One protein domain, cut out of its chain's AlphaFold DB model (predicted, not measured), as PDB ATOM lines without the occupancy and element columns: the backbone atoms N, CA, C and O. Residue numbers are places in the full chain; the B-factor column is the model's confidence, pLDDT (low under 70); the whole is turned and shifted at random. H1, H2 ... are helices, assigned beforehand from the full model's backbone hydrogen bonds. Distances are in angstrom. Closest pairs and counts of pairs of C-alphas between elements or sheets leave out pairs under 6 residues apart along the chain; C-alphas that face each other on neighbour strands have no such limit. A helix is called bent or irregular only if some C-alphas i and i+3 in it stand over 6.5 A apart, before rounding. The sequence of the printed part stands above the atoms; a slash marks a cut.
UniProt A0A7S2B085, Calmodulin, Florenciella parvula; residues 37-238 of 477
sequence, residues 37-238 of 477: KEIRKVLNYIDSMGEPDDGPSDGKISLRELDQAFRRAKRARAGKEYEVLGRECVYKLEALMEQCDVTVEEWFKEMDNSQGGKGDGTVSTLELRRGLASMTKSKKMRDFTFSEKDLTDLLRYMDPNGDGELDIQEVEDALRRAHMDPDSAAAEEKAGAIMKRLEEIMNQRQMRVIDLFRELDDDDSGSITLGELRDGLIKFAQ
ATOM      1  N   LYS A  37       5.592  24.774  15.704       74.81
ATOM      2  CA  LYS A  37       4.291  25.434  15.536       74.81
ATOM      3  C   LYS A  37       3.141  24.528  15.971       74.81
ATOM      4  O   LYS A  37       2.150  25.038  16.472       74.81
ATOM      5  N   GLU A  38       3.269  23.221  15.775       72.19
ATOM      6  CA  GLU A  38       2.281  22.224  16.195       72.19
ATOM      7  C   GLU A  38       2.314  22.031  17.712       72.19
ATOM      8  O   GLU A  38       1.270  22.117  18.346       72.19
ATOM      9  N   ILE A  39       3.508  21.914  18.303       73.25
ATOM     10  CA  ILE A  39       3.673  21.766  19.760       73.25
ATOM     11  C   ILE A  39       3.092  22.972  20.509       73.25
ATOM     12  O   ILE A  39       2.361  22.800  21.474       73.25
ATOM     13  N   ARG A  40       3.338  24.200  20.030       76.19
ATOM     14  CA  ARG A  40       2.744  25.415  20.625       76.19
ATOM     15  C   ARG A  40       1.224  25.445  20.550       76.19
ATOM     16  O   ARG A  40       0.583  25.899  21.483       76.19
ATOM     17  N   LYS A  41       0.651  24.993  19.434       75.38
ATOM     18  CA  LYS A  41      -0.807  24.946  19.272       75.38
ATOM     19  C   LYS A  41      -1.437  23.940  20.222       75.38
ATOM     20  O   LYS A  41      -2.479  24.230  20.780       75.38
ATOM     21  N   VAL A  42      -0.791  22.793  20.401       74.81
ATOM     22  CA  VAL A  42      -1.238  21.753  21.333       74.81
ATOM     23  C   VAL A  42      -1.099  22.221  22.767       74.81
ATOM     24  O   VAL A  42      -2.001  21.992  23.548       74.81
ATOM     25  N   LEU A  43      -0.024  22.932  23.098       75.38
ATOM     26  CA  LEU A  43       0.156  23.476  24.436       75.38
ATOM     27  C   LEU A  43      -0.932  24.489  24.779       75.38
ATOM     28  O   LEU A  43      -1.634  24.287  25.755       75.38
ATOM     29  N   ASN A  44      -1.144  25.491  23.922       75.69
ATOM     30  CA  ASN A  44      -2.224  26.458  24.120       75.69
ATOM     31  C   ASN A  44      -3.602  25.787  24.164       75.69
ATOM     32  O   ASN A  44      -4.500  26.282  24.828       75.69
ATOM     33  N   TYR A  45      -3.770  24.688  23.426       76.19
ATOM     34  CA  TYR A  45      -4.998  23.910  23.424       76.19
ATOM     35  C   TYR A  45      -5.199  23.128  24.720       76.19
ATOM     36  O   TYR A  45      -6.321  23.070  25.186       76.19
ATOM     37  N   ILE A  46      -4.153  22.519  25.284       78.00
ATOM     38  CA  ILE A  46      -4.238  21.752  26.533       78.00
ATOM     39  C   ILE A  46      -4.423  22.706  27.721       78.00
ATOM     40  O   ILE A  46      -5.298  22.488  28.544       78.00
ATOM     41  N   ASP A  47      -3.650  23.788  27.759       77.25
ATOM     42  CA  ASP A  47      -3.681  24.846  28.780       77.25
ATOM     43  C   ASP A  47      -5.028  25.607  28.785       77.25
ATOM     44  O   ASP A  47      -5.533  26.015  29.823       77.25
ATOM     45  N   SER A  48      -5.731  25.699  27.647       70.81
ATOM     46  CA  SER A  48      -7.097  26.250  27.627       70.81
ATOM     47  C   SER A  48      -8.188  25.274  28.107       70.81
ATOM     48  O   SER A  48      -9.370  25.558  27.901       70.81
ATOM     49  N   MET A  49      -7.826  24.116  28.677       70.19
ATOM     50  CA  MET A  49      -8.768  23.091  29.166       70.19
ATOM     51  C   MET A  49      -8.970  23.071  30.679       70.19
ATOM     52  O   MET A  49      -9.660  22.173  31.157       70.19
ATOM     53  N   GLY A  50      -8.414  24.024  31.427       60.62
ATOM     54  CA  GLY A  50      -8.729  24.188  32.850       60.62
ATOM     55  C   GLY A  50     -10.216  24.484  33.088       60.62
ATOM     56  O   GLY A  50     -10.908  25.016  32.212       60.62
ATOM     57  N   GLU A  51     -10.730  24.117  34.263       57.31
ATOM     58  CA  GLU A  51     -12.085  24.499  34.671       57.31
ATOM     59  C   GLU A  51     -12.164  25.990  35.047       57.31
ATOM     60  O   GLU A  51     -11.140  26.615  35.324       57.31
ATOM     61  N   PRO A  52     -13.370  26.595  35.091       50.38
ATOM     62  CA  PRO A  52     -13.536  28.005  35.458       50.38
ATOM     63  C   PRO A  52     -12.903  28.388  36.811       50.38
ATOM     64  O   PRO A  52     -12.531  29.547  36.999       50.38
ATOM     65  N   ASP A  53     -12.763  27.421  37.727       53.53
ATOM     66  CA  ASP A  53     -12.167  27.581  39.059       53.53
ATOM     67  C   ASP A  53     -10.632  27.411  39.095       53.53
ATOM     68  O   ASP A  53     -10.008  27.774  40.096       53.53
ATOM     69  N   ASP A  54      -9.998  26.914  38.023       56.72
ATOM     70  CA  ASP A  54      -8.545  26.654  37.978       56.72
ATOM     71  C   ASP A  54      -7.708  27.931  37.729       56.72
ATOM     72  O   ASP A  54      -6.480  27.918  37.819       56.72
ATOM     73  N   GLY A  55      -8.364  29.076  37.508       54.38
ATOM     74  CA  GLY A  55      -7.709  30.348  37.204       54.38
ATOM     75  C   GLY A  55      -7.384  30.514  35.712       54.38
ATOM     76  O   GLY A  55      -7.702  29.659  34.891       54.38
ATOM     77  N   PRO A  56      -6.827  31.666  35.303       59.19
ATOM     78  CA  PRO A  56      -6.478  31.898  33.905       59.19
ATOM     79  C   PRO A  56      -5.333  30.979  33.468       59.19
ATOM     80  O   PRO A  56      -4.392  30.792  34.235       59.19
ATOM     81  N   SER A  57      -5.401  30.513  32.213       64.69
ATOM     82  CA  SER A  57      -4.338  29.782  31.503       64.69
ATOM     83  C   SER A  57      -2.954  30.315  31.884       64.69
ATOM     84  O   SER A  57      -2.629  31.488  31.648       64.69
ATOM     85  N   ASP A  58      -2.175  29.470  32.558       70.06
ATOM     86  CA  ASP A  58      -0.939  29.852  33.242       70.06
ATOM     87  C   ASP A  58       0.314  29.552  32.400       70.06
ATOM     88  O   ASP A  58       1.447  29.817  32.823       70.06
ATOM     89  N   GLY A  59       0.126  29.069  31.165       70.62
ATOM     90  CA  GLY A  59       1.206  28.711  30.252       70.62
ATOM     91  C   GLY A  59       1.796  27.330  30.525       70.62
ATOM     92  O   GLY A  59       2.820  26.986  29.914       70.62
ATOM     93  N   LYS A  60       1.217  26.567  31.457       80.06
ATOM     94  CA  LYS A  60       1.668  25.241  31.873       80.06
ATOM     95  C   LYS A  60       0.551  24.224  31.678       80.06
ATOM     96  O   LYS A  60      -0.602  24.561  31.470       80.06
ATOM     97  N   ILE A  61       0.932  22.950  31.669       81.31
ATOM     98  CA  ILE A  61      -0.008  21.842  31.518       81.31
ATOM     99  C   ILE A  61      -0.026  21.043  32.815       81.31
ATOM    100  O   ILE A  61       0.956  20.394  33.177       81.31
ATOM    101  N   SER A  62      -1.158  21.039  33.493       81.50
ATOM    102  CA  SER A  62      -1.449  20.150  34.608       81.50
ATOM    103  C   SER A  62      -1.876  18.759  34.123       81.50
ATOM    104  O   SER A  62      -2.312  18.554  32.987       81.50
ATOM    105  N   LEU A  63      -1.800  17.766  35.012       78.00
ATOM    106  CA  LEU A  63      -2.292  16.414  34.725       78.00
ATOM    107  C   LEU A  63      -3.790  16.414  34.376       78.00
ATOM    108  O   LEU A  63      -4.233  15.602  33.565       78.00
ATOM    109  N   ARG A  64      -4.564  17.320  34.987       75.75
ATOM    110  CA  ARG A  64      -6.005  17.449  34.752       75.75
ATOM    111  C   ARG A  64      -6.291  18.010  33.366       75.75
ATOM    112  O   ARG A  64      -7.079  17.410  32.645       75.75
ATOM    113  N   GLU A  65      -5.614  19.082  32.971       79.56
ATOM    114  CA  GLU A  65      -5.706  19.648  31.620       79.56
ATOM    115  C   GLU A  65      -5.270  18.644  30.558       79.56
ATOM    116  O   GLU A  65      -5.936  18.497  29.535       79.56
ATOM    117  N   LEU A  66      -4.194  17.891  30.811       80.38
ATOM    118  CA  LEU A  66      -3.732  16.852  29.897       80.38
ATOM    119  C   LEU A  66      -4.775  15.734  29.738       80.38
ATOM    120  O   LEU A  66      -5.074  15.336  28.612       80.38
ATOM    121  N   ASP A  67      -5.354  15.250  30.841       74.81
ATOM    122  CA  ASP A  67      -6.417  14.237  30.812       74.81
ATOM    123  C   ASP A  67      -7.664  14.760  30.087       74.81
ATOM    124  O   ASP A  67      -8.181  14.101  29.181       74.81
ATOM    125  N   GLN A  68      -8.093  15.988  30.401       73.06
ATOM    126  CA  GLN A  68      -9.202  16.649  29.719       73.06
ATOM    127  C   GLN A  68      -8.932  16.824  28.224       73.06
ATOM    128  O   GLN A  68      -9.816  16.554  27.414       73.06
ATOM    129  N   ALA A  69      -7.720  17.204  27.829       76.75
ATOM    130  CA  ALA A  69      -7.353  17.362  26.430       76.75
ATOM    131  C   ALA A  69      -7.342  16.025  25.677       76.75
ATOM    132  O   ALA A  69      -7.777  15.979  24.529       76.75
ATOM    133  N   PHE A  70      -6.905  14.921  26.297       75.00
ATOM    134  CA  PHE A  70      -7.021  13.589  25.687       75.00
ATOM    135  C   PHE A  70      -8.473  13.155  25.542       75.00
ATOM    136  O   PHE A  70      -8.839  12.628  24.490       75.00
ATOM    137  N   ARG A  71      -9.307  13.401  26.559       70.56
ATOM    138  CA  ARG A  71     -10.747  13.145  26.473       70.56
ATOM    139  C   ARG A  71     -11.350  13.967  25.333       70.56
ATOM    140  O   ARG A  71     -11.838  13.379  24.374       70.56
ATOM    141  N   ARG A  72     -11.206  15.297  25.347       68.06
ATOM    142  CA  ARG A  72     -11.733  16.226  24.324       68.06
ATOM    143  C   ARG A  72     -11.200  15.950  22.912       68.06
ATOM    144  O   ARG A  72     -11.953  16.025  21.947       68.06
ATOM    145  N   ALA A  73      -9.944  15.531  22.761       69.69
ATOM    146  CA  ALA A  73      -9.383  15.144  21.464       69.69
ATOM    147  C   ALA A  73      -9.945  13.823  20.910       69.69
ATOM    148  O   ALA A  73      -9.924  13.615  19.691       69.69
ATOM    149  N   LYS A  74     -10.432  12.919  21.771       65.00
ATOM    150  CA  LYS A  74     -11.290  11.803  21.339       65.00
ATOM    151  C   LYS A  74     -12.668  12.335  20.958       65.00
ATOM    152  O   LYS A  74     -13.195  11.932  19.925       65.00
ATOM    153  N   ARG A  75     -13.169  13.313  21.727       61.75
ATOM    154  CA  ARG A  75     -14.502  13.901  21.566       61.75
ATOM    155  C   ARG A  75     -14.725  14.651  20.243       61.75
ATOM    156  O   ARG A  75     -15.751  14.499  19.591       61.75
ATOM    157  N   ALA A  76     -13.718  15.381  19.774       59.12
ATOM    158  CA  ALA A  76     -13.763  16.146  18.523       59.12
ATOM    159  C   ALA A  76     -13.790  15.288  17.232       59.12
ATOM    160  O   ALA A  76     -13.784  15.834  16.130       59.12
ATOM    161  N   ARG A  77     -13.778  13.947  17.331       57.06
ATOM    162  CA  ARG A  77     -13.725  13.022  16.179       57.06
ATOM    163  C   ARG A  77     -15.103  12.571  15.674       57.06
ATOM    164  O   ARG A  77     -15.152  11.844  14.681       57.06
ATOM    165  N   ALA A  78     -16.198  12.983  16.321       50.78
ATOM    166  CA  ALA A  78     -17.555  12.687  15.866       50.78
ATOM    167  C   ALA A  78     -17.771  13.242  14.441       50.78
ATOM    168  O   ALA A  78     -17.494  14.404  14.157       50.78
ATOM    169  N   GLY A  79     -18.164  12.372  13.507       53.44
ATOM    170  CA  GLY A  79     -18.052  12.612  12.065       53.44
ATOM    171  C   GLY A  79     -18.763  13.872  11.550       53.44
ATOM    172  O   GLY A  79     -19.893  14.163  11.935       53.44
ATOM    173  N   LYS A  80     -18.124  14.550  10.580       55.53
ATOM    174  CA  LYS A  80     -18.600  15.782   9.904       55.53
ATOM    175  C   LYS A  80     -20.034  15.705   9.357       55.53
ATOM    176  O   LYS A  80     -20.670  16.738   9.189       55.53
ATOM    177  N   GLU A  81     -20.553  14.507   9.081       52.84
ATOM    178  CA  GLU A  81     -21.925  14.312   8.585       52.84
ATOM    179  C   GLU A  81     -23.001  14.465   9.675       52.84
ATOM    180  O   GLU A  81     -24.125  14.851   9.363       52.84
ATOM    181  N   TYR A  82     -22.665  14.216  10.947       59.50
ATOM    182  CA  TYR A  82     -23.602  14.296  12.079       59.50
ATOM    183  C   TYR A  82     -23.420  15.566  12.915       59.50
ATOM    184  O   TYR A  82     -24.238  15.852  13.784       59.50
ATOM    185  N   GLU A  83     -22.383  16.358  12.634       69.62
ATOM    186  CA  GLU A  83     -22.071  17.572  13.387       69.62
ATOM    187  C   GLU A  83     -23.171  18.635  13.265       69.62
ATOM    188  O   GLU A  83     -23.503  19.282  14.249       69.62
ATOM    189  N   VAL A  84     -23.772  18.794  12.082       75.44
ATOM    190  CA  VAL A  84     -24.835  19.790  11.860       75.44
ATOM    191  C   VAL A  84     -26.150  19.343  12.502       75.44
ATOM    192  O   VAL A  84     -26.746  20.097  13.263       75.44
ATOM    193  N   LEU A  85     -26.574  18.101  12.244       79.94
ATOM    194  CA  LEU A  85     -27.838  17.551  12.755       79.94
ATOM    195  C   LEU A  85     -27.816  17.374  14.279       79.94
ATOM    196  O   LEU A  85     -28.784  17.702  14.964       79.94
ATOM    197  N   GLY A  86     -26.691  16.906  14.823       80.69
ATOM    198  CA  GLY A  86     -26.476  16.809  16.262       80.69
ATOM    199  C   GLY A  86     -26.447  18.180  16.934       80.69
ATOM    200  O   GLY A  86     -27.093  18.363  17.962       80.69
ATOM    201  N   ARG A  87     -25.796  19.178  16.316       83.06
ATOM    202  CA  ARG A  87     -25.769  20.564  16.815       83.06
ATOM    203  C   ARG A  87     -27.162  21.197  16.847       83.06
ATOM    204  O   ARG A  87     -27.505  21.845  17.830       83.06
ATOM    205  N   GLU A  88     -27.994  20.973  15.828       84.31
ATOM    206  CA  GLU A  88     -29.402  21.402  15.845       84.31
ATOM    207  C   GLU A  88     -30.187  20.765  17.002       84.31
ATOM    208  O   GLU A  88     -30.981  21.437  17.667       84.31
ATOM    209  N   CYS A  89     -29.936  19.484  17.292       86.94
ATOM    210  CA  CYS A  89     -30.556  18.800  18.424       86.94
ATOM    211  C   CYS A  89     -30.065  19.343  19.775       86.94
ATOM    212  O   CYS A  89     -30.866  19.433  20.705       86.94
ATOM    213  N   VAL A  90     -28.794  19.748  19.881       87.44
ATOM    214  CA  VAL A  90     -28.246  20.394  21.084       87.44
ATOM    215  C   VAL A  90     -28.878  21.768  21.315       87.44
ATOM    216  O   VAL A  90     -29.312  22.032  22.429       87.44
ATOM    217  N   TYR A  91     -29.057  22.600  20.282       88.19
ATOM    218  CA  TYR A  91     -29.791  23.869  20.432       88.19
ATOM    219  C   TYR A  91     -31.242  23.656  20.867       88.19
ATOM    220  O   TYR A  91     -31.785  24.406  21.676       88.19
ATOM    221  N   LYS A  92     -31.889  22.610  20.347       88.06
ATOM    222  CA  LYS A  92     -33.244  22.239  20.766       88.06
ATOM    223  C   LYS A  92     -33.283  21.770  22.224       88.06
ATOM    224  O   LYS A  92     -34.261  22.048  22.915       88.06
ATOM    225  N   LEU A  93     -32.249  21.063  22.680       88.31
ATOM    226  CA  LEU A  93     -32.100  20.636  24.069       88.31
ATOM    227  C   LEU A  93     -31.879  21.832  24.999       88.31
ATOM    228  O   LEU A  93     -32.571  21.953  26.003       88.31
ATOM    229  N   GLU A  94     -30.981  22.740  24.635       87.88
ATOM    230  CA  GLU A  94     -30.704  23.956  25.397       87.88
ATOM    231  C   GLU A  94     -31.942  24.850  25.500       87.88
ATOM    232  O   GLU A  94     -32.336  25.232  26.597       87.88
ATOM    233  N   ALA A  95     -32.652  25.074  24.393       86.69
ATOM    234  CA  ALA A  95     -33.909  25.817  24.408       86.69
ATOM    235  C   ALA A  95     -34.988  25.137  25.279       86.69
ATOM    236  O   ALA A  95     -35.791  25.820  25.915       86.69
ATOM    237  N   LEU A  96     -35.012  23.799  25.347       86.19
ATOM    238  CA  LEU A  96     -35.882  23.074  26.279       86.19
ATOM    239  C   LEU A  96     -35.455  23.307  27.738       86.19
ATOM    240  O   LEU A  96     -36.327  23.474  28.592       86.19
ATOM    241  N   MET A  97     -34.153  23.313  28.027       87.88
ATOM    242  CA  MET A  97     -33.604  23.566  29.364       87.88
ATOM    243  C   MET A  97     -33.882  24.999  29.825       87.88
ATOM    244  O   MET A  97     -34.388  25.185  30.931       87.88
ATOM    245  N   GLU A  98     -33.688  25.991  28.954       87.38
ATOM    246  CA  GLU A  98     -34.030  27.396  29.206       87.38
ATOM    247  C   GLU A  98     -35.524  27.576  29.487       87.38
ATOM    248  O   GLU A  98     -35.913  28.202  30.470       87.38
ATOM    249  N   GLN A  99     -36.397  26.976  28.669       84.88
ATOM    250  CA  GLN A  99     -37.845  27.024  28.908       84.88
ATOM    251  C   GLN A  99     -38.265  26.267  30.167       84.88
ATOM    252  O   GLN A  99     -39.339  26.511  30.726       84.88
ATOM    253  N   CYS A 100     -37.442  25.318  30.602       83.62
ATOM    254  CA  CYS A 100     -37.648  24.598  31.837       83.62
ATOM    255  C   CYS A 100     -37.088  25.309  33.068       83.62
ATOM    256  O   CYS A 100     -37.485  24.882  34.155       83.62
ATOM    257  N   ASP A 101     -36.267  26.346  32.884       85.81
ATOM    258  CA  ASP A 101     -35.493  27.039  33.915       85.81
ATOM    259  C   ASP A 101     -34.639  26.062  34.743       85.81
ATOM    260  O   ASP A 101     -34.728  26.014  35.968       85.81
ATOM    261  N   VAL A 102     -33.881  25.199  34.052       87.56
ATOM    262  CA  VAL A 102     -32.979  24.210  34.670       87.56
ATOM    263  C   VAL A 102     -31.552  24.381  34.167       87.56
ATOM    264  O   VAL A 102     -31.316  24.596  32.978       87.56
ATOM    265  N   THR A 103     -30.588  24.249  35.073       89.50
ATOM    266  CA  THR A 103     -29.157  24.216  34.731       89.50
ATOM    267  C   THR A 103     -28.755  22.874  34.104       89.50
ATOM    268  O   THR A 103     -29.496  21.893  34.184       89.50
ATOM    269  N   VAL A 104     -27.561  22.801  33.500       87.56
ATOM    270  CA  VAL A 104     -27.013  21.549  32.932       87.56
ATOM    271  C   VAL A 104     -26.908  20.456  33.989       87.56
ATOM    272  O   VAL A 104     -27.329  19.329  33.746       87.56
ATOM    273  N   GLU A 105     -26.434  20.793  35.187       87.38
ATOM    274  CA  GLU A 105     -26.315  19.844  36.296       87.38
ATOM    275  C   GLU A 105     -27.673  19.337  36.794       87.38
ATOM    276  O   GLU A 105     -27.822  18.162  37.136       87.38
ATOM    277  N   GLU A 106     -28.670  20.220  36.878       87.56
ATOM    278  CA  GLU A 106     -30.026  19.860  37.301       87.56
ATOM    279  C   GLU A 106     -30.725  19.007  36.247       87.56
ATOM    280  O   GLU A 106     -31.327  17.988  36.589       87.56
ATOM    281  N   TRP A 107     -30.581  19.375  34.972       90.94
ATOM    282  CA  TRP A 107     -31.057  18.578  33.851       90.94
ATOM    283  C   TRP A 107     -30.402  17.195  33.836       90.94
ATOM    284  O   TRP A 107     -31.108  16.191  33.738       90.94
ATOM    285  N   PHE A 108     -29.080  17.120  34.013       89.50
ATOM    286  CA  PHE A 108     -28.340  15.859  34.043       89.50
ATOM    287  C   PHE A 108     -28.863  14.940  35.148       89.50
ATOM    288  O   PHE A 108     -29.200  13.788  34.891       89.50
ATOM    289  N   LYS A 109     -29.037  15.473  36.365       87.44
ATOM    290  CA  LYS A 109     -29.616  14.729  37.495       87.44
ATOM    291  C   LYS A 109     -31.050  14.276  37.215       87.44
ATOM    292  O   LYS A 109     -31.440  13.195  37.657       87.44
ATOM    293  N   GLU A 110     -31.854  15.081  36.522       85.56
ATOM    294  CA  GLU A 110     -33.218  14.704  36.140       85.56
ATOM    295  C   GLU A 110     -33.224  13.559  35.112       85.56
ATOM    296  O   GLU A 110     -34.048  12.646  35.218       85.56
ATOM    297  N   MET A 111     -32.288  13.564  34.158       87.44
ATOM    298  CA  MET A 111     -32.134  12.487  33.174       87.44
ATOM    299  C   MET A 111     -31.608  11.196  33.813       87.44
ATOM    300  O   MET A 111     -32.228  10.148  33.631       87.44
ATOM    301  N   ASP A 112     -30.545  11.277  34.613       87.38
ATOM    302  CA  ASP A 112     -29.892  10.158  35.318       87.38
ATOM    303  C   ASP A 112     -30.879   9.417  36.251       87.38
ATOM    304  O   ASP A 112     -30.953   8.193  36.298       87.38
ATOM    305  N   ASN A 113     -31.795  10.140  36.910       84.75
ATOM    306  CA  ASN A 113     -32.802   9.520  37.786       84.75
ATOM    307  C   ASN A 113     -34.097   9.073  37.068       84.75
ATOM    308  O   ASN A 113     -35.038   8.587  37.712       84.75
ATOM    309  N   SER A 114     -34.189   9.207  35.743       76.38
ATOM    310  CA  SER A 114     -35.445   9.005  34.999       76.38
ATOM    311  C   SER A 114     -35.932   7.544  34.925       76.38
ATOM    312  O   SER A 114     -37.089   7.293  34.565       76.38
ATOM    313  N   GLN A 115     -35.102   6.564  35.310       72.12
ATOM    314  CA  GLN A 115     -35.486   5.149  35.427       72.12
ATOM    315  C   GLN A 115     -35.997   4.725  36.817       72.12
ATOM    316  O   GLN A 115     -36.378   3.565  36.990       72.12
ATOM    317  N   GLY A 116     -36.107   5.644  37.783       61.34
ATOM    318  CA  GLY A 116     -36.688   5.348  39.102       61.34
ATOM    319  C   GLY A 116     -35.738   4.643  40.080       61.34
ATOM    320  O   GLY A 116     -36.202   3.994  41.019       61.34
ATOM    321  N   GLY A 117     -34.425   4.769  39.866       64.81
ATOM    322  CA  GLY A 117     -33.353   4.338  40.771       64.81
ATOM    323  C   GLY A 117     -32.534   5.523  41.298       64.81
ATOM    324  O   GLY A 117     -32.856   6.672  41.012       64.81
ATOM    325  N   LYS A 118     -31.482   5.248  42.085       67.31
ATOM    326  CA  LYS A 118     -30.423   6.242  42.315       67.31
ATOM    327  C   LYS A 118     -29.600   6.319  41.034       67.31
ATOM    328  O   LYS A 118     -29.137   5.265  40.607       67.31
ATOM    329  N   GLY A 119     -29.450   7.520  40.490       73.25
ATOM    330  CA  GLY A 119     -28.599   7.777  39.339       73.25
ATOM    331  C   GLY A 119     -27.198   7.191  39.503       73.25
ATOM    332  O   GLY A 119     -26.645   7.188  40.614       73.25
ATOM    333  N   ASP A 120     -26.674   6.626  38.422       81.19
ATOM    334  CA  ASP A 120     -25.352   6.001  38.380       81.19
ATOM    335  C   ASP A 120     -24.251   6.988  37.966       81.19
ATOM    336  O   ASP A 120     -23.068   6.638  37.978       81.19
ATOM    337  N   GLY A 121     -24.627   8.250  37.727       82.62
ATOM    338  CA  GLY A 121     -23.717   9.315  37.323       82.62
ATOM    339  C   GLY A 121     -23.465   9.354  35.818       82.62
ATOM    340  O   GLY A 121     -22.613  10.130  35.382       82.62
ATOM    341  N   THR A 122     -24.203   8.559  35.042       86.44
ATOM    342  CA  THR A 122     -24.225   8.578  33.579       86.44
ATOM    343  C   THR A 122     -25.664   8.676  33.078       86.44
ATOM    344  O   THR A 122     -26.619   8.435  33.806       86.44
ATOM    345  N   VAL A 123     -25.850   9.084  31.826       87.62
ATOM    346  CA  VAL A 123     -27.166   9.121  31.189       87.62
ATOM    347  C   VAL A 123     -27.166   8.147  30.022       87.62
ATOM    348  O   VAL A 123     -26.637   8.422  28.944       87.62
ATOM    349  N   SER A 124     -27.808   6.999  30.221       87.00
ATOM    350  CA  SER A 124     -28.011   6.014  29.163       87.00
ATOM    351  C   SER A 124     -29.021   6.502  28.116       87.00
ATOM    352  O   SER A 124     -29.875   7.363  28.350       87.00
ATOM    353  N   THR A 125     -29.011   5.873  26.939       84.06
ATOM    354  CA  THR A 125     -29.983   6.161  25.864       84.06
ATOM    355  C   THR A 125     -31.450   6.037  26.311       84.06
ATOM    356  O   THR A 125     -32.323   6.774  25.839       84.06
ATOM    357  N   LEU A 126     -31.736   5.115  27.238       83.81
ATOM    358  CA  LEU A 126     -33.081   4.884  27.761       83.81
ATOM    359  C   LEU A 126     -33.489   5.960  28.774       83.81
ATOM    360  O   LEU A 126     -34.652   6.377  28.761       83.81
ATOM    361  N   GLU A 127     -32.549   6.421  29.602       88.94
ATOM    362  CA  GLU A 127     -32.737   7.555  30.512       88.94
ATOM    363  C   GLU A 127     -32.974   8.846  29.750       88.94
ATOM    364  O   GLU A 127     -33.991   9.502  29.964       88.94
ATOM    365  N   LEU A 128     -32.127   9.151  28.767       87.69
ATOM    366  CA  LEU A 128     -32.289  10.335  27.930       87.69
ATOM    367  C   LEU A 128     -33.663  10.348  27.248       87.69
ATOM    368  O   LEU A 128     -34.403  11.332  27.298       87.69
ATOM    369  N   ARG A 129     -34.063   9.215  26.657       87.62
ATOM    370  CA  ARG A 129     -35.360   9.079  25.983       87.62
ATOM    371  C   ARG A 129     -36.535   9.284  26.939       87.62
ATOM    372  O   ARG A 129     -37.511   9.947  26.580       87.62
ATOM    373  N   ARG A 130     -36.494   8.672  28.127       85.19
ATOM    374  CA  ARG A 130     -37.586   8.762  29.111       85.19
ATOM    375  C   ARG A 130     -37.638  10.131  29.768       85.19
ATOM    376  O   ARG A 130     -38.733  10.684  29.866       85.19
ATOM    377  N   GLY A 131     -36.493  10.673  30.163       85.69
ATOM    378  CA  GLY A 131     -36.362  11.992  30.763       85.69
ATOM    379  C   GLY A 131     -36.875  13.085  29.829       85.69
ATOM    380  O   GLY A 131     -37.813  13.795  30.190       85.69
ATOM    381  N   LEU A 132     -36.408  13.133  28.576       86.31
ATOM    382  CA  LEU A 132     -36.881  14.125  27.598       86.31
ATOM    383  C   LEU A 132     -38.378  13.972  27.281       86.31
ATOM    384  O   LEU A 132     -39.112  14.963  27.187       86.31
ATOM    385  N   ALA A 133     -38.881  12.738  27.167       85.12
ATOM    386  CA  ALA A 133     -40.313  12.492  26.983       85.12
ATOM    387  C   ALA A 133     -41.148  12.894  28.214       85.12
ATOM    388  O   ALA A 133     -42.302  13.304  28.064       85.12
ATOM    389  N   SER A 134     -40.595  12.765  29.421       83.12
ATOM    390  CA  SER A 134     -41.236  13.161  30.678       83.12
ATOM    391  C   SER A 134     -41.313  14.684  30.801       83.12
ATOM    392  O   SER A 134     -42.402  15.223  31.010       83.12
ATOM    393  N   MET A 135     -40.200  15.385  30.560       80.62
ATOM    394  CA  MET A 135     -40.126  16.850  30.603       80.62
ATOM    395  C   MET A 135     -41.093  17.499  29.605       80.62
ATOM    396  O   MET A 135     -41.900  18.363  29.968       80.62
ATOM    397  N   THR A 136     -41.083  17.028  28.355       82.38
ATOM    398  CA  THR A 136     -41.942  17.570  27.286       82.38
ATOM    399  C   THR A 136     -43.432  17.306  27.534       82.38
ATOM    400  O   THR A 136     -44.265  18.189  27.304       82.38
ATOM    401  N   LYS A 137     -43.799  16.128  28.067       77.88
ATOM    402  CA  LYS A 137     -45.194  15.804  28.431       77.88
ATOM    403  C   LYS A 137     -45.678  16.579  29.652       77.88
ATOM    404  O   LYS A 137     -46.802  17.081  29.627       77.88
ATOM    405  N   SER A 138     -44.852  16.677  30.692       71.75
ATOM    406  CA  SER A 138     -45.201  17.329  31.959       71.75
ATOM    407  C   SER A 138     -45.519  18.815  31.757       71.75
ATOM    408  O   SER A 138     -46.545  19.306  32.231       71.75
ATOM    409  N   LYS A 139     -44.719  19.515  30.941       71.38
ATOM    410  CA  LYS A 139     -44.882  20.955  30.671       71.38
ATOM    411  C   LYS A 139     -45.695  21.281  29.404       71.38
ATOM    412  O   LYS A 139     -45.777  22.439  29.011       71.38
ATOM    413  N   LYS A 140     -46.346  20.286  28.775       70.69
ATOM    414  CA  LYS A 140     -47.136  20.420  27.523       70.69
ATOM    415  C   LYS A 140     -46.358  21.046  26.346       70.69
ATOM    416  O   LYS A 140     -46.962  21.661  25.468       70.69
ATOM    417  N   MET A 141     -45.047  20.837  26.289       70.62
ATOM    418  CA  MET A 141     -44.156  21.380  25.259       70.62
ATOM    419  C   MET A 141     -44.022  20.409  24.082       70.62
ATOM    420  O   MET A 141     -43.074  19.632  23.990       70.62
ATOM    421  N   ARG A 142     -45.017  20.418  23.185       64.75
ATOM    422  CA  ARG A 142     -45.058  19.515  22.016       64.75
ATOM    423  C   ARG A 142     -44.043  19.877  20.932       64.75
ATOM    424  O   ARG A 142     -43.643  18.994  20.185       64.75
ATOM    425  N   ASP A 143     -43.598  21.128  20.886       71.81
ATOM    426  CA  ASP A 143     -42.654  21.613  19.871       71.81
ATOM    427  C   ASP A 143     -41.216  21.115  20.124       71.81
ATOM    428  O   ASP A 143     -40.388  21.072  19.215       71.81
ATOM    429  N   PHE A 144     -40.939  20.636  21.344       74.19
ATOM    430  CA  PHE A 144     -39.632  20.137  21.780       74.19
ATOM    431  C   PHE A 144     -39.526  18.607  21.799       74.19
ATOM    432  O   PHE A 144     -38.576  18.057  22.346       74.19
ATOM    433  N   THR A 145     -40.472  17.876  21.201       80.12
ATOM    434  CA  THR A 145     -40.386  16.408  21.151       80.12
ATOM    435  C   THR A 145     -39.234  15.950  20.262       80.12
ATOM    436  O   THR A 145     -39.143  16.385  19.113       80.12
ATOM    437  N   PHE A 146     -38.396  15.049  20.767       84.25
ATOM    438  CA  PHE A 146     -37.298  14.436  20.021       84.25
ATOM    439  C   PHE A 146     -37.775  13.152  19.337       84.25
ATOM    440  O   PHE A 146     -38.383  12.289  19.976       84.25
ATOM    441  N   SER A 147     -37.524  13.031  18.032       86.88
ATOM    442  CA  SER A 147     -37.729  11.775  17.303       86.88
ATOM    443  C   SER A 147     -36.639  10.748  17.656       86.88
ATOM    444  O   SER A 147     -35.589  11.114  18.177       86.88
ATOM    445  N   GLU A 148     -36.834   9.459  17.348       83.12
ATOM    446  CA  GLU A 148     -35.760   8.454  17.528       83.12
ATOM    447  C   GLU A 148     -34.501   8.812  16.724       83.12
ATOM    448  O   GLU A 148     -33.382   8.521  17.143       83.12
ATOM    449  N   LYS A 149     -34.687   9.464  15.572       84.06
ATOM    450  CA  LYS A 149     -33.584   9.951  14.751       84.06
ATOM    451  C   LYS A 149     -32.877  11.124  15.433       84.06
ATOM    452  O   LYS A 149     -31.660  11.089  15.534       84.06
ATOM    453  N   ASP A 150     -33.629  12.077  15.985       86.25
ATOM    454  CA  ASP A 150     -33.079  13.229  16.715       86.25
ATOM    455  C   ASP A 150     -32.281  12.765  17.938       86.25
ATOM    456  O   ASP A 150     -31.195  13.263  18.189       86.25
ATOM    457  N   LEU A 151     -32.791  11.776  18.683       85.38
ATOM    458  CA  LEU A 151     -32.075  11.188  19.821       85.38
ATOM    459  C   LEU A 151     -30.786  10.497  19.378       85.38
ATOM    460  O   LEU A 151     -29.774  10.605  20.056       85.38
ATOM    461  N   THR A 152     -30.811   9.807  18.236       84.12
ATOM    462  CA  THR A 152     -29.617   9.159  17.679       84.12
ATOM    463  C   THR A 152     -28.577  10.192  17.246       84.12
ATOM    464  O   THR A 152     -27.396  10.016  17.532       84.12
ATOM    465  N   ASP A 153     -29.000  11.264  16.576       83.81
ATOM    466  CA  ASP A 153     -28.112  12.336  16.118       83.81
ATOM    467  C   ASP A 153     -27.567  13.153  17.307       83.81
ATOM    468  O   ASP A 153     -26.385  13.493  17.327       83.81
ATOM    469  N   LEU A 154     -28.389  13.381  18.338       85.81
ATOM    470  CA  LEU A 154     -27.997  14.000  19.606       85.81
ATOM    471  C   LEU A 154     -26.966  13.145  20.351       85.81
ATOM    472  O   LEU A 154     -25.901  13.642  20.698       85.81
ATOM    473  N   LEU A 155     -27.239  11.849  20.538       84.12
ATOM    474  CA  LEU A 155     -26.325  10.921  21.208       84.12
ATOM    475  C   LEU A 155     -25.003  10.800  20.459       84.12
ATOM    476  O   LEU A 155     -23.958  10.920  21.069       84.12
ATOM    477  N   ARG A 156     -25.015  10.663  19.130       79.81
ATOM    478  CA  ARG A 156     -23.773  10.612  18.335       79.81
ATOM    479  C   ARG A 156     -22.928  11.879  18.433       79.81
ATOM    480  O   ARG A 156     -21.734  11.838  18.147       79.81
ATOM    481  N   TYR A 157     -23.554  13.008  18.749       80.56
ATOM    482  CA  TYR A 157     -22.871  14.282  18.917       80.56
ATOM    483  C   TYR A 157     -22.382  14.500  20.351       80.56
ATOM    484  O   TYR A 157     -21.322  15.099  20.541       80.56
ATOM    485  N   MET A 158     -23.150  14.042  21.341       82.06
ATOM    486  CA  MET A 158     -22.857  14.201  22.765       82.06
ATOM    487  C   MET A 158     -21.963  13.091  23.327       82.06
ATOM    488  O   MET A 158     -21.160  13.397  24.195       82.06
ATOM    489  N   ASP A 159     -22.038  11.872  22.785       79.06
ATOM    490  CA  ASP A 159     -21.191  10.713  23.094       79.06
ATOM    491  C   ASP A 159     -20.193  10.460  21.946       79.06
ATOM    492  O   ASP A 159     -20.453   9.716  20.994       79.06
ATOM    493  N   PRO A 160     -19.028  11.103  21.996       68.69
ATOM    494  CA  PRO A 160     -17.987  10.893  21.012       68.69
ATOM    495  C   PRO A 160     -16.940   9.863  21.452       68.69
ATOM    496  O   PRO A 160     -16.046   9.539  20.664       68.69
ATOM    497  N   ASN A 161     -17.009   9.369  22.693       67.44
ATOM    498  CA  ASN A 161     -16.173   8.263  23.149       67.44
ATOM    499  C   ASN A 161     -16.751   6.908  22.645       67.44
ATOM    500  O   ASN A 161     -15.989   5.962  22.420       67.44
ATOM    501  N   GLY A 162     -18.058   6.880  22.347       69.88
ATOM    502  CA  GLY A 162     -18.804   5.779  21.753       69.88
ATOM    503  C   GLY A 162     -19.139   4.643  22.721       69.88
ATOM    504  O   GLY A 162     -19.373   3.526  22.250       69.88
ATOM    505  N   ASP A 163     -19.107   4.882  24.032       74.56
ATOM    506  CA  ASP A 163     -19.460   3.902  25.064       74.56
ATOM    507  C   ASP A 163     -20.979   3.765  25.264       74.56
ATOM    508  O   ASP A 163     -21.436   2.751  25.800       74.56
ATOM    509  N   GLY A 164     -21.766   4.698  24.717       75.00
ATOM    510  CA  GLY A 164     -23.223   4.702  24.770       75.00
ATOM    511  C   GLY A 164     -23.812   5.257  26.069       75.00
ATOM    512  O   GLY A 164     -25.037   5.175  26.241       75.00
ATOM    513  N   GLU A 165     -22.982   5.814  26.954       83.94
ATOM    514  CA  GLU A 165     -23.341   6.403  28.245       83.94
ATOM    515  C   GLU A 165     -22.863   7.861  28.292       83.94
ATOM    516  O   GLU A 165     -21.688   8.144  28.132       83.94
ATOM    517  N   LEU A 166     -23.772   8.815  28.514       84.94
ATOM    518  CA  LEU A 166     -23.393  10.230  28.563       84.94
ATOM    519  C   LEU A 166     -22.939  10.632  29.964       84.94
ATOM    520  O   LEU A 166     -23.747  10.640  30.895       84.94
ATOM    521  N   ASP A 167     -21.684  11.048  30.108       86.81
ATOM    522  CA  ASP A 167     -21.215  11.707  31.330       86.81
ATOM    523  C   ASP A 167     -21.539  13.223  31.330       86.81
ATOM    524  O   ASP A 167     -21.865  13.827  30.304       86.81
ATOM    525  N   ILE A 168     -21.491  13.877  32.497       83.88
ATOM    526  CA  ILE A 168     -21.807  15.317  32.587       83.88
ATOM    527  C   ILE A 168     -20.819  16.183  31.791       83.88
ATOM    528  O   ILE A 168     -21.213  17.176  31.182       83.88
ATOM    529  N   GLN A 169     -19.551  15.768  31.723       80.06
ATOM    530  CA  GLN A 169     -18.513  16.485  30.983       80.06
ATOM    531  C   GLN A 169     -18.748  16.388  29.472       80.06
ATOM    532  O   GLN A 169     -18.380  17.293  28.730       80.06
ATOM    533  N   GLU A 170     -19.340  15.299  28.993       82.75
ATOM    534  CA  GLU A 170     -19.736  15.082  27.605       82.75
ATOM    535  C   GLU A 170     -20.903  15.966  27.193       82.75
ATOM    536  O   GLU A 170     -20.876  16.567  26.116       82.75
ATOM    537  N   VAL A 171     -21.883  16.120  28.082       85.62
ATOM    538  CA  VAL A 171     -23.009  17.041  27.899       85.62
ATOM    539  C   VAL A 171     -22.515  18.490  27.845       85.62
ATOM    540  O   VAL A 171     -22.859  19.229  26.918       85.62
ATOM    541  N   GLU A 172     -21.666  18.894  28.790       84.31
ATOM    542  CA  GLU A 172     -21.071  20.235  28.835       84.31
ATOM    543  C   GLU A 172     -20.172  20.512  27.622       84.31
ATOM    544  O   GLU A 172     -20.241  21.582  27.010       84.31
ATOM    545  N   ASP A 173     -19.356  19.535  27.220       78.75
ATOM    546  CA  ASP A 173     -18.501  19.629  26.038       78.75
ATOM    547  C   ASP A 173     -19.327  19.759  24.755       78.75
ATOM    548  O   ASP A 173     -18.975  20.550  23.880       78.75
ATOM    549  N   ALA A 174     -20.452  19.047  24.650       81.25
ATOM    550  CA  ALA A 174     -21.361  19.156  23.517       81.25
ATOM    551  C   ALA A 174     -22.038  20.531  23.429       81.25
ATOM    552  O   ALA A 174     -22.079  21.116  22.343       81.25
ATOM    553  N   LEU A 175     -22.510  21.078  24.553       84.38
ATOM    554  CA  LEU A 175     -23.087  22.427  24.614       84.38
ATOM    555  C   LEU A 175     -22.052  23.501  24.255       84.38
ATOM    556  O   LEU A 175     -22.345  24.413  23.474       84.38
ATOM    557  N   ARG A 176     -20.810  23.357  24.738       81.56
ATOM    558  CA  ARG A 176     -19.697  24.241  24.360       81.56
ATOM    559  C   ARG A 176     -19.419  24.166  22.859       81.56
ATOM    560  O   ARG A 176     -19.379  25.201  22.196       81.56
ATOM    561  N   ARG A 177     -19.242  22.955  22.312       77.00
ATOM    562  CA  ARG A 177     -18.931  22.730  20.888       77.00
ATOM    563  C   ARG A 177     -20.014  23.265  19.958       77.00
ATOM    564  O   ARG A 177     -19.689  23.721  18.862       77.00
ATOM    565  N   ALA A 178     -21.278  23.254  20.384       81.44
ATOM    566  CA  ALA A 178     -22.366  23.815  19.593       81.44
ATOM    567  C   ALA A 178     -22.174  25.322  19.332       81.44
ATOM    568  O   ALA A 178     -22.351  25.762  18.192       81.44
ATOM    569  N   HIS A 179     -21.706  26.062  20.346       81.25
ATOM    570  CA  HIS A 179     -21.484  27.514  20.329       81.25
ATOM    571  C   HIS A 179     -20.095  27.953  19.865       81.25
ATOM    572  O   HIS A 179     -19.843  29.153  19.732       81.25
ATOM    573  N   MET A 180     -19.179  27.015  19.627       74.00
ATOM    574  CA  MET A 180     -17.838  27.353  19.168       74.00
ATOM    575  C   MET A 180     -17.867  28.000  17.786       74.00
ATOM    576  O   MET A 180     -18.516  27.512  16.852       74.00
ATOM    577  N   ASP A 181     -17.108  29.086  17.651       77.38
ATOM    578  CA  ASP A 181     -16.901  29.732  16.367       77.38
ATOM    579  C   ASP A 181     -16.074  28.830  15.421       77.38
ATOM    580  O   ASP A 181     -15.289  27.985  15.876       77.38
ATOM    581  N   PRO A 182     -16.228  28.988  14.092       71.81
ATOM    582  CA  PRO A 182     -15.538  28.144  13.118       71.81
ATOM    583  C   PRO A 182     -14.005  28.181  13.211       71.81
ATOM    584  O   PRO A 182     -13.356  27.181  12.895       71.81
ATOM    585  N   ASP A 183     -13.415  29.302  13.638       70.25
ATOM    586  CA  ASP A 183     -11.960  29.446  13.731       70.25
ATOM    587  C   ASP A 183     -11.413  28.678  14.944       70.25
ATOM    588  O   ASP A 183     -10.409  27.964  14.826       70.25
ATOM    589  N   SER A 184     -12.108  28.748  16.082       70.12
ATOM    590  CA  SER A 184     -11.813  27.963  17.284       70.12
ATOM    591  C   SER A 184     -12.010  26.465  17.050       70.12
ATOM    592  O   SER A 184     -11.143  25.672  17.419       70.12
ATOM    593  N   ALA A 185     -13.077  26.063  16.350       69.88
ATOM    594  CA  ALA A 185     -13.312  24.663  15.982       69.88
ATOM    595  C   ALA A 185     -12.192  24.106  15.076       69.88
ATOM    596  O   ALA A 185     -11.683  23.004  15.289       69.88
ATOM    597  N   ALA A 186     -11.725  24.895  14.101       69.50
ATOM    598  CA  ALA A 186     -10.617  24.510  13.226       69.50
ATOM    599  C   ALA A 186      -9.253  24.465  13.946       69.50
ATOM    600  O   ALA A 186      -8.323  23.788  13.485       69.50
ATOM    601  N   ALA A 187      -9.084  25.216  15.037       67.75
ATOM    602  CA  ALA A 187      -7.917  25.112  15.911       67.75
ATOM    603  C   ALA A 187      -7.965  23.820  16.745       67.75
ATOM    604  O   ALA A 187      -6.957  23.110  16.814       67.75
ATOM    605  N   GLU A 188      -9.144  23.484  17.271       70.81
ATOM    606  CA  GLU A 188      -9.440  22.248  18.003       70.81
ATOM    607  C   GLU A 188      -9.177  20.991  17.161       70.81
ATOM    608  O   GLU A 188      -8.461  20.093  17.600       70.81
ATOM    609  N   GLU A 189      -9.644  20.956  15.907       72.12
ATOM    610  CA  GLU A 189      -9.423  19.833  14.976       72.12
ATOM    611  C   GLU A 189      -7.921  19.563  14.761       72.12
ATOM    612  O   GLU A 189      -7.454  18.418  14.773       72.12
ATOM    613  N   LYS A 190      -7.126  20.629  14.608       70.94
ATOM    614  CA  LYS A 190      -5.672  20.528  14.400       70.94
ATOM    615  C   LYS A 190      -4.948  20.046  15.653       70.94
ATOM    616  O   LYS A 190      -4.015  19.252  15.536       70.94
ATOM    617  N   ALA A 191      -5.354  20.519  16.829       71.19
ATOM    618  CA  ALA A 191      -4.795  20.053  18.093       71.19
ATOM    619  C   ALA A 191      -5.191  18.591  18.369       71.19
ATOM    620  O   ALA A 191      -4.337  17.783  18.733       71.19
ATOM    621  N   GLY A 192      -6.435  18.214  18.065       72.50
ATOM    622  CA  GLY A 192      -6.939  16.844  18.164       72.50
ATOM    623  C   GLY A 192      -6.179  15.847  17.283       72.50
ATOM    624  O   GLY A 192      -5.873  14.739  17.728       72.50
ATOM    625  N   ALA A 193      -5.787  16.240  16.065       73.62
ATOM    626  CA  ALA A 193      -4.957  15.408  15.187       73.62
ATOM    627  C   ALA A 193      -3.568  15.111  15.785       73.62
ATOM    628  O   ALA A 193      -3.039  14.009  15.633       73.62
ATOM    629  N   ILE A 194      -2.984  16.078  16.494       74.38
ATOM    630  CA  ILE A 194      -1.696  15.898  17.170       74.38
ATOM    631  C   ILE A 194      -1.863  15.038  18.426       74.38
ATOM    632  O   ILE A 194      -1.087  14.103  18.623       74.38
ATOM    633  N   MET A 195      -2.909  15.282  19.218       76.69
ATOM    634  CA  MET A 195      -3.249  14.460  20.384       76.69
ATOM    635  C   MET A 195      -3.515  13.001  20.001       76.69
ATOM    636  O   MET A 195      -3.104  12.099  20.721       76.69
ATOM    637  N   LYS A 196      -4.107  12.745  18.826       76.50
ATOM    638  CA  LYS A 196      -4.253  11.388  18.275       76.50
ATOM    639  C   LYS A 196      -2.911  10.702  18.075       76.50
ATOM    640  O   LYS A 196      -2.731   9.554  18.460       76.50
ATOM    641  N   ARG A 197      -1.960  11.405  17.469       76.69
ATOM    642  CA  ARG A 197      -0.633  10.846  17.231       76.69
ATOM    643  C   ARG A 197       0.116  10.600  18.543       76.69
ATOM    644  O   ARG A 197       0.853   9.627  18.643       76.69
ATOM    645  N   LEU A 198      -0.097  11.446  19.551       76.88
ATOM    646  CA  LEU A 198       0.427  11.228  20.897       76.88
ATOM    647  C   LEU A 198      -0.211   9.997  21.563       76.88
ATOM    648  O   LEU A 198       0.500   9.161  22.112       76.88
ATOM    649  N   GLU A 199      -1.526   9.834  21.430       78.94
ATOM    650  CA  GLU A 199      -2.275   8.669  21.909       78.94
ATOM    651  C   GLU A 199      -1.812   7.360  21.241       78.94
ATOM    652  O   GLU A 199      -1.616   6.354  21.916       78.94
ATOM    653  N   GLU A 200      -1.580   7.356  19.926       78.94
ATOM    654  CA  GLU A 200      -1.052   6.191  19.200       78.94
ATOM    655  C   GLU A 200       0.315   5.755  19.746       78.94
ATOM    656  O   GLU A 200       0.555   4.560  19.932       78.94
ATOM    657  N   ILE A 201       1.188   6.716  20.059       75.38
ATOM    658  CA  ILE A 201       2.499   6.452  20.668       75.38
ATOM    659  C   ILE A 201       2.332   5.892  22.087       75.38
ATOM    660  O   ILE A 201       3.001   4.920  22.443       75.38
ATOM    661  N   MET A 202       1.424   6.458  22.888       79.88
ATOM    662  CA  MET A 202       1.126   5.953  24.232       79.88
ATOM    663  C   MET A 202       0.593   4.518  24.197       79.88
ATOM    664  O   MET A 202       1.045   3.680  24.973       79.88
ATOM    665  N   ASN A 203      -0.305   4.208  23.256       78.88
ATOM    666  CA  ASN A 203      -0.873   2.871  23.082       78.88
ATOM    667  C   ASN A 203       0.186   1.849  22.653       78.88
ATOM    668  O   ASN A 203       0.225   0.746  23.197       78.88
ATOM    669  N   GLN A 204       1.081   2.214  21.728       76.56
ATOM    670  CA  GLN A 204       2.205   1.360  21.321       76.56
ATOM    671  C   GLN A 204       3.135   1.023  22.492       76.56
ATOM    672  O   GLN A 204       3.692  -0.069  22.540       76.56
ATOM    673  N   ARG A 205       3.282   1.948  23.446       72.56
ATOM    674  CA  ARG A 205       4.131   1.789  24.636       72.56
ATOM    675  C   ARG A 205       3.381   1.306  25.877       72.56
ATOM    676  O   ARG A 205       3.995   1.189  26.931       72.56
ATOM    677  N   GLN A 206       2.081   1.026  25.761       77.38
ATOM    678  CA  GLN A 206       1.197   0.644  26.870       77.38
ATOM    679  C   GLN A 206       1.243   1.622  28.060       77.38
ATOM    680  O   GLN A 206       1.220   1.213  29.220       77.38
ATOM    681  N   MET A 207       1.307   2.922  27.774       77.12
ATOM    682  CA  MET A 207       1.385   3.978  28.785       77.12
ATOM    683  C   MET A 207       0.023   4.623  29.028       77.12
ATOM    684  O   MET A 207      -0.725   4.888  28.086       77.12
ATOM    685  N   ARG A 208      -0.285   4.939  30.290       79.69
ATOM    686  CA  ARG A 208      -1.450   5.763  30.644       79.69
ATOM    687  C   ARG A 208      -1.072   7.244  30.630       79.69
ATOM    688  O   ARG A 208       0.107   7.586  30.668       79.69
ATOM    689  N   VAL A 209      -2.068   8.135  30.647       79.50
ATOM    690  CA  VAL A 209      -1.857   9.601  30.684       79.50
ATOM    691  C   VAL A 209      -0.980  10.018  31.870       79.50
ATOM    692  O   VAL A 209      -0.080  10.831  31.707       79.50
ATOM    693  N   ILE A 210      -1.168   9.390  33.035       81.44
ATOM    694  CA  ILE A 210      -0.337   9.615  34.231       81.44
ATOM    695  C   ILE A 210       1.122   9.205  34.001       81.44
ATOM    696  O   ILE A 210       2.035   9.879  34.472       81.44
ATOM    697  N   ASP A 211       1.345   8.097  33.294       82.88
ATOM    698  CA  ASP A 211       2.691   7.588  33.035       82.88
ATOM    699  C   ASP A 211       3.402   8.478  31.997       82.88
ATOM    700  O   ASP A 211       4.592   8.741  32.128       82.88
ATOM    701  N   LEU A 212       2.661   9.009  31.014       81.69
ATOM    702  CA  LEU A 212       3.157  10.046  30.104       81.69
ATOM    703  C   LEU A 212       3.501  11.328  30.866       81.69
ATOM    704  O   LEU A 212       4.578  11.869  30.657       81.69
ATOM    705  N   PHE A 213       2.616  11.799  31.746       82.75
ATOM    706  CA  PHE A 213       2.824  13.031  32.503       82.75
ATOM    707  C   PHE A 213       4.129  12.984  33.303       82.75
ATOM    708  O   PHE A 213       4.943  13.888  33.183       82.75
ATOM    709  N   ARG A 214       4.373  11.889  34.033       83.75
ATOM    710  CA  ARG A 214       5.610  11.689  34.810       83.75
ATOM    711  C   ARG A 214       6.879  11.635  33.969       83.75
ATOM    712  O   ARG A 214       7.942  11.984  34.448       83.75
ATOM    713  N   GLU A 215       6.786  11.137  32.743       80.50
ATOM    714  CA  GLU A 215       7.942  11.040  31.848       80.50
ATOM    715  C   GLU A 215       8.198  12.356  31.091       80.50
ATOM    716  O   GLU A 215       9.264  12.525  30.501       80.50
ATOM    717  N   LEU A 216       7.215  13.265  31.068       82.56
ATOM    718  CA  LEU A 216       7.354  14.626  30.545       82.56
ATOM    719  C   LEU A 216       7.788  15.617  31.637       82.56
ATOM    720  O   LEU A 216       8.539  16.535  31.334       82.56
ATOM    721  N   ASP A 217       7.325  15.433  32.874       84.69
ATOM    722  CA  ASP A 217       7.633  16.251  34.055       84.69
ATOM    723  C   ASP A 217       9.033  15.918  34.611       84.69
ATOM    724  O   ASP A 217       9.180  15.321  35.674       84.69
ATOM    725  N   ASP A 218      10.078  16.251  33.844       77.44
ATOM    726  CA  ASP A 218      11.480  15.939  34.176       77.44
ATOM    727  C   ASP A 218      11.947  16.592  35.499       77.44
ATOM    728  O   ASP A 218      12.919  16.123  36.102       77.44
ATOM    729  N   ASP A 219      11.305  17.683  35.935       80.81
ATOM    730  CA  ASP A 219      11.634  18.404  37.167       80.81
ATOM    731  C   ASP A 219      10.708  18.082  38.355       80.81
ATOM    732  O   ASP A 219      10.875  18.673  39.428       80.81
ATOM    733  N   ASP A 220       9.788  17.117  38.190       80.44
ATOM    734  CA  ASP A 220       8.756  16.725  39.161       80.44
ATOM    735  C   ASP A 220       7.973  17.942  39.713       80.44
ATOM    736  O   ASP A 220       7.519  17.947  40.868       80.44
ATOM    737  N   SER A 221       7.828  19.009  38.919       81.88
ATOM    738  CA  SER A 221       7.142  20.231  39.350       81.88
ATOM    739  C   SER A 221       5.628  20.056  39.443       81.88
ATOM    740  O   SER A 221       4.943  20.914  40.013       81.88
ATOM    741  N   GLY A 222       5.088  18.956  38.911       80.06
ATOM    742  CA  GLY A 222       3.655  18.714  38.810       80.06
ATOM    743  C   GLY A 222       2.997  19.524  37.693       80.06
ATOM    744  O   GLY A 222       1.768  19.623  37.664       80.06
ATOM    745  N   SER A 223       3.789  20.099  36.782       82.25
ATOM    746  CA  SER A 223       3.329  20.904  35.649       82.25
ATOM    747  C   SER A 223       4.269  20.748  34.458       82.25
ATOM    748  O   SER A 223       5.471  20.868  34.617       82.25
ATOM    749  N   ILE A 224       3.743  20.544  33.252       82.75
ATOM    750  CA  ILE A 224       4.566  20.387  32.048       82.75
ATOM    751  C   ILE A 224       4.679  21.733  31.333       82.75
ATOM    752  O   ILE A 224       3.689  22.329  30.902       82.75
ATOM    753  N   THR A 225       5.908  22.197  31.156       82.75
ATOM    754  CA  THR A 225       6.246  23.387  30.376       82.75
ATOM    755  C   THR A 225       6.401  23.075  28.884       82.75
ATOM    756  O   THR A 225       6.533  21.933  28.439       82.75
ATOM    757  N   LEU A 226       6.462  24.124  28.057       74.19
ATOM    758  CA  LEU A 226       6.713  23.994  26.617       74.19
ATOM    759  C   LEU A 226       8.040  23.287  26.291       74.19
ATOM    760  O   LEU A 226       8.142  22.616  25.261       74.19
ATOM    761  N   GLY A 227       9.057  23.480  27.135       74.50
ATOM    762  CA  GLY A 227      10.362  22.838  26.985       74.50
ATOM    763  C   GLY A 227      10.270  21.335  27.225       74.50
ATOM    764  O   GLY A 227      10.645  20.560  26.347       74.50
ATOM    765  N   GLU A 228       9.677  20.951  28.351       82.69
ATOM    766  CA  GLU A 228       9.440  19.561  28.758       82.69
ATOM    767  C   GLU A 228       8.563  18.801  27.765       82.69
ATOM    768  O   GLU A 228       8.941  17.726  27.300       82.69
ATOM    769  N   LEU A 229       7.449  19.391  27.319       77.44
ATOM    770  CA  LEU A 229       6.593  18.757  26.317       77.44
ATOM    771  C   LEU A 229       7.355  18.509  25.009       77.44
ATOM    772  O   LEU A 229       7.217  17.460  24.385       77.44
ATOM    773  N   ARG A 230       8.179  19.467  24.568       75.50
ATOM    774  CA  ARG A 230       8.972  19.327  23.342       75.50
ATOM    775  C   ARG A 230      10.020  18.229  23.481       75.50
ATOM    776  O   ARG A 230      10.124  17.377  22.594       75.50
ATOM    777  N   ASP A 231      10.833  18.302  24.523       76.00
ATOM    778  CA  ASP A 231      11.973  17.408  24.699       76.00
ATOM    779  C   ASP A 231      11.486  15.986  24.995       76.00
ATOM    780  O   ASP A 231      11.973  15.024  24.391       76.00
ATOM    781  N   GLY A 232      10.408  15.874  25.765       75.25
ATOM    782  CA  GLY A 232       9.649  14.655  25.956       75.25
ATOM    783  C   GLY A 232       9.116  14.072  24.647       75.25
ATOM    784  O   GLY A 232       9.442  12.934  24.319       75.25
ATOM    785  N   LEU A 233       8.389  14.831  23.817       72.81
ATOM    786  CA  LEU A 233       7.899  14.339  22.513       72.81
ATOM    787  C   LEU A 233       9.030  13.854  21.586       72.81
ATOM    788  O   LEU A 233       8.858  12.884  20.843       72.81
ATOM    789  N   ILE A 234      10.202  14.497  21.631       71.31
ATOM    790  CA  ILE A 234      11.389  14.066  20.876       71.31
ATOM    791  C   ILE A 234      11.957  12.757  21.443       71.31
ATOM    792  O   ILE A 234      12.322  11.867  20.671       71.31
ATOM    793  N   LYS A 235      12.029  12.623  22.771       70.56
ATOM    794  CA  LYS A 235      12.465  11.408  23.476       70.56
ATOM    795  C   LYS A 235      11.510  10.239  23.210       70.56
ATOM    796  O   LYS A 235      11.956   9.118  22.975       70.56
ATOM    797  N   PHE A 236      10.209  10.508  23.158       66.00
ATOM    798  CA  PHE A 236       9.155   9.511  22.977       66.00
ATOM    799  C   PHE A 236       9.085   8.891  21.596       66.00
ATOM    800  O   PHE A 236       8.653   7.753  21.453       66.00
ATOM    801  N   ALA A 237       9.508   9.610  20.573       63.25
ATOM    802  CA  ALA A 237       9.472   9.081  19.221       63.25
ATOM    803  C   ALA A 237      10.821   8.520  18.752       63.25
ATOM    804  O   ALA A 237      10.959   8.035  17.630       63.25
ATOM    805  N   GLN A 238      11.813   8.519  19.637       64.69
ATOM    806  CA  GLN A 238      12.988   7.676  19.504       64.69
ATOM    807  C   GLN A 238      12.672   6.247  19.981       64.69
ATOM    808  O   GLN A 238      11.934   6.107  20.956       64.69
TER     809      GLN A 238
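What this domain is: This is residues 37 to 238 of the 477 residues of the protein "Calmodulin" of Florenciella parvula (UniProt A0A7S2B085). You are looking at two lobes of crossed helices set one beyond the other along the longest axis: H1, H2, H8, H9 and H10 make one lobe, and H3 to H7 make the other. In the first lobe the long H8 crosses H1 and H2, with H9 packing on H2 and H10 on H1 and H9; in the second, H7 is at the side toward the first lobe and meets H3, H4 and H6, while H5 packs on H4. The printed part has 202 residues with ten named helices, H1 to H10 in order along the chain, and no named strand; the class is all helix. The whole is compact by its radius of gyration of the C-alphas, 19.0 A, yet elongated in outline, with spans of 60 by 35 by 33 A.

How they stand to each other: Start at residues 37 to 47, H1, and go on to residues 63 to 75, H2, whose residues 65 to 69 alone touch H1. The C-alphas of Ile 46 and Ala 69, their closest, are 5.4 A apart, and the tilt of 71 degrees is only just about perpendicular. Next look at residues 83 to 100, H3, which is apart from H2. Residues 104 to 115, H4, are close to H3 but not clearly touching it. Residues 125 to 138, H5, touch H4 about perpendicular at 77 degrees, closest at the C-alphas of Met 111 and Gly 131, 4.9 A. Residues 148 to 158, H6, touch residues 83 to 90 of H3 about perpendicular at 83 degrees, closest at the C-alphas of Gly 86 and Leu 154, 4.6 A. Residues 168 to 179, H7, touch H6, closest at the C-alphas of Met 158 and Ala 174, 5.2 A. H7 also touches H3, closest at the C-alphas of Arg 87 and Ala 178, 5.5 A, and H4, closest at those of Phe 108 and Ile 168, 6.7 A. H2 and H7 are close but not clearly touching, with the C-alphas of Arg 72 and Asp 173 closest at 7.8 A. Residues 182 to 204, H8, touch H2 about perpendicular at 74 degrees, closest at the C-alphas of Ala 73 and Gly 192, 4.4 A. H8 touches H1 with residues 187 to 195 alone, closest at the C-alphas of Val 42 and Ala 191, 5.1 A. Residues 209 to 216, H9, touch H2 at the C-alphas of Asp 67 and Val 209, their closest, 6.5 A apart. Residues 226 to 236, H10, touch H9, closest at the C-alphas of Leu 216 and Gly 232, 5.1 A, and H1, closest at those of Ile 39 and Arg 230, 6.8 A. In H1, H2, H3, H5, H6, H9 and H10 every O i to N i+4 pair is within hydrogen-bond range; in H4 and H7 it is 7 of 8, in H8 18 of 19.

Where its parts are: Find C-alpha 37 at (4.291, 25.434, 15.536), where H1 begins. H2 measures 18.1 A from first to last C-alpha and H3 25.1 A. H4, 18.6 A, is irregular: C-alphas 112 and 115 are 7.5 A apart. H5 measures 19.8 A and H7 17.3 A. H8, the longest, runs 33.2 A from C-alpha 182 at (-15.538, 28.144, 13.118). H10 ends at C-alpha 236, at (9.155, 9.511, 22.977).

The domain as a whole: The two C-alphas farthest apart, those of Lys 140 and Gln 238, are 62.0 A apart. The printed part has no cut, and its one long link is residues 48 to 62. The mean pLDDT of the printed part is 77.1; of the 33 residues under 70, look for instance at 50 to 57 and 72 to 83.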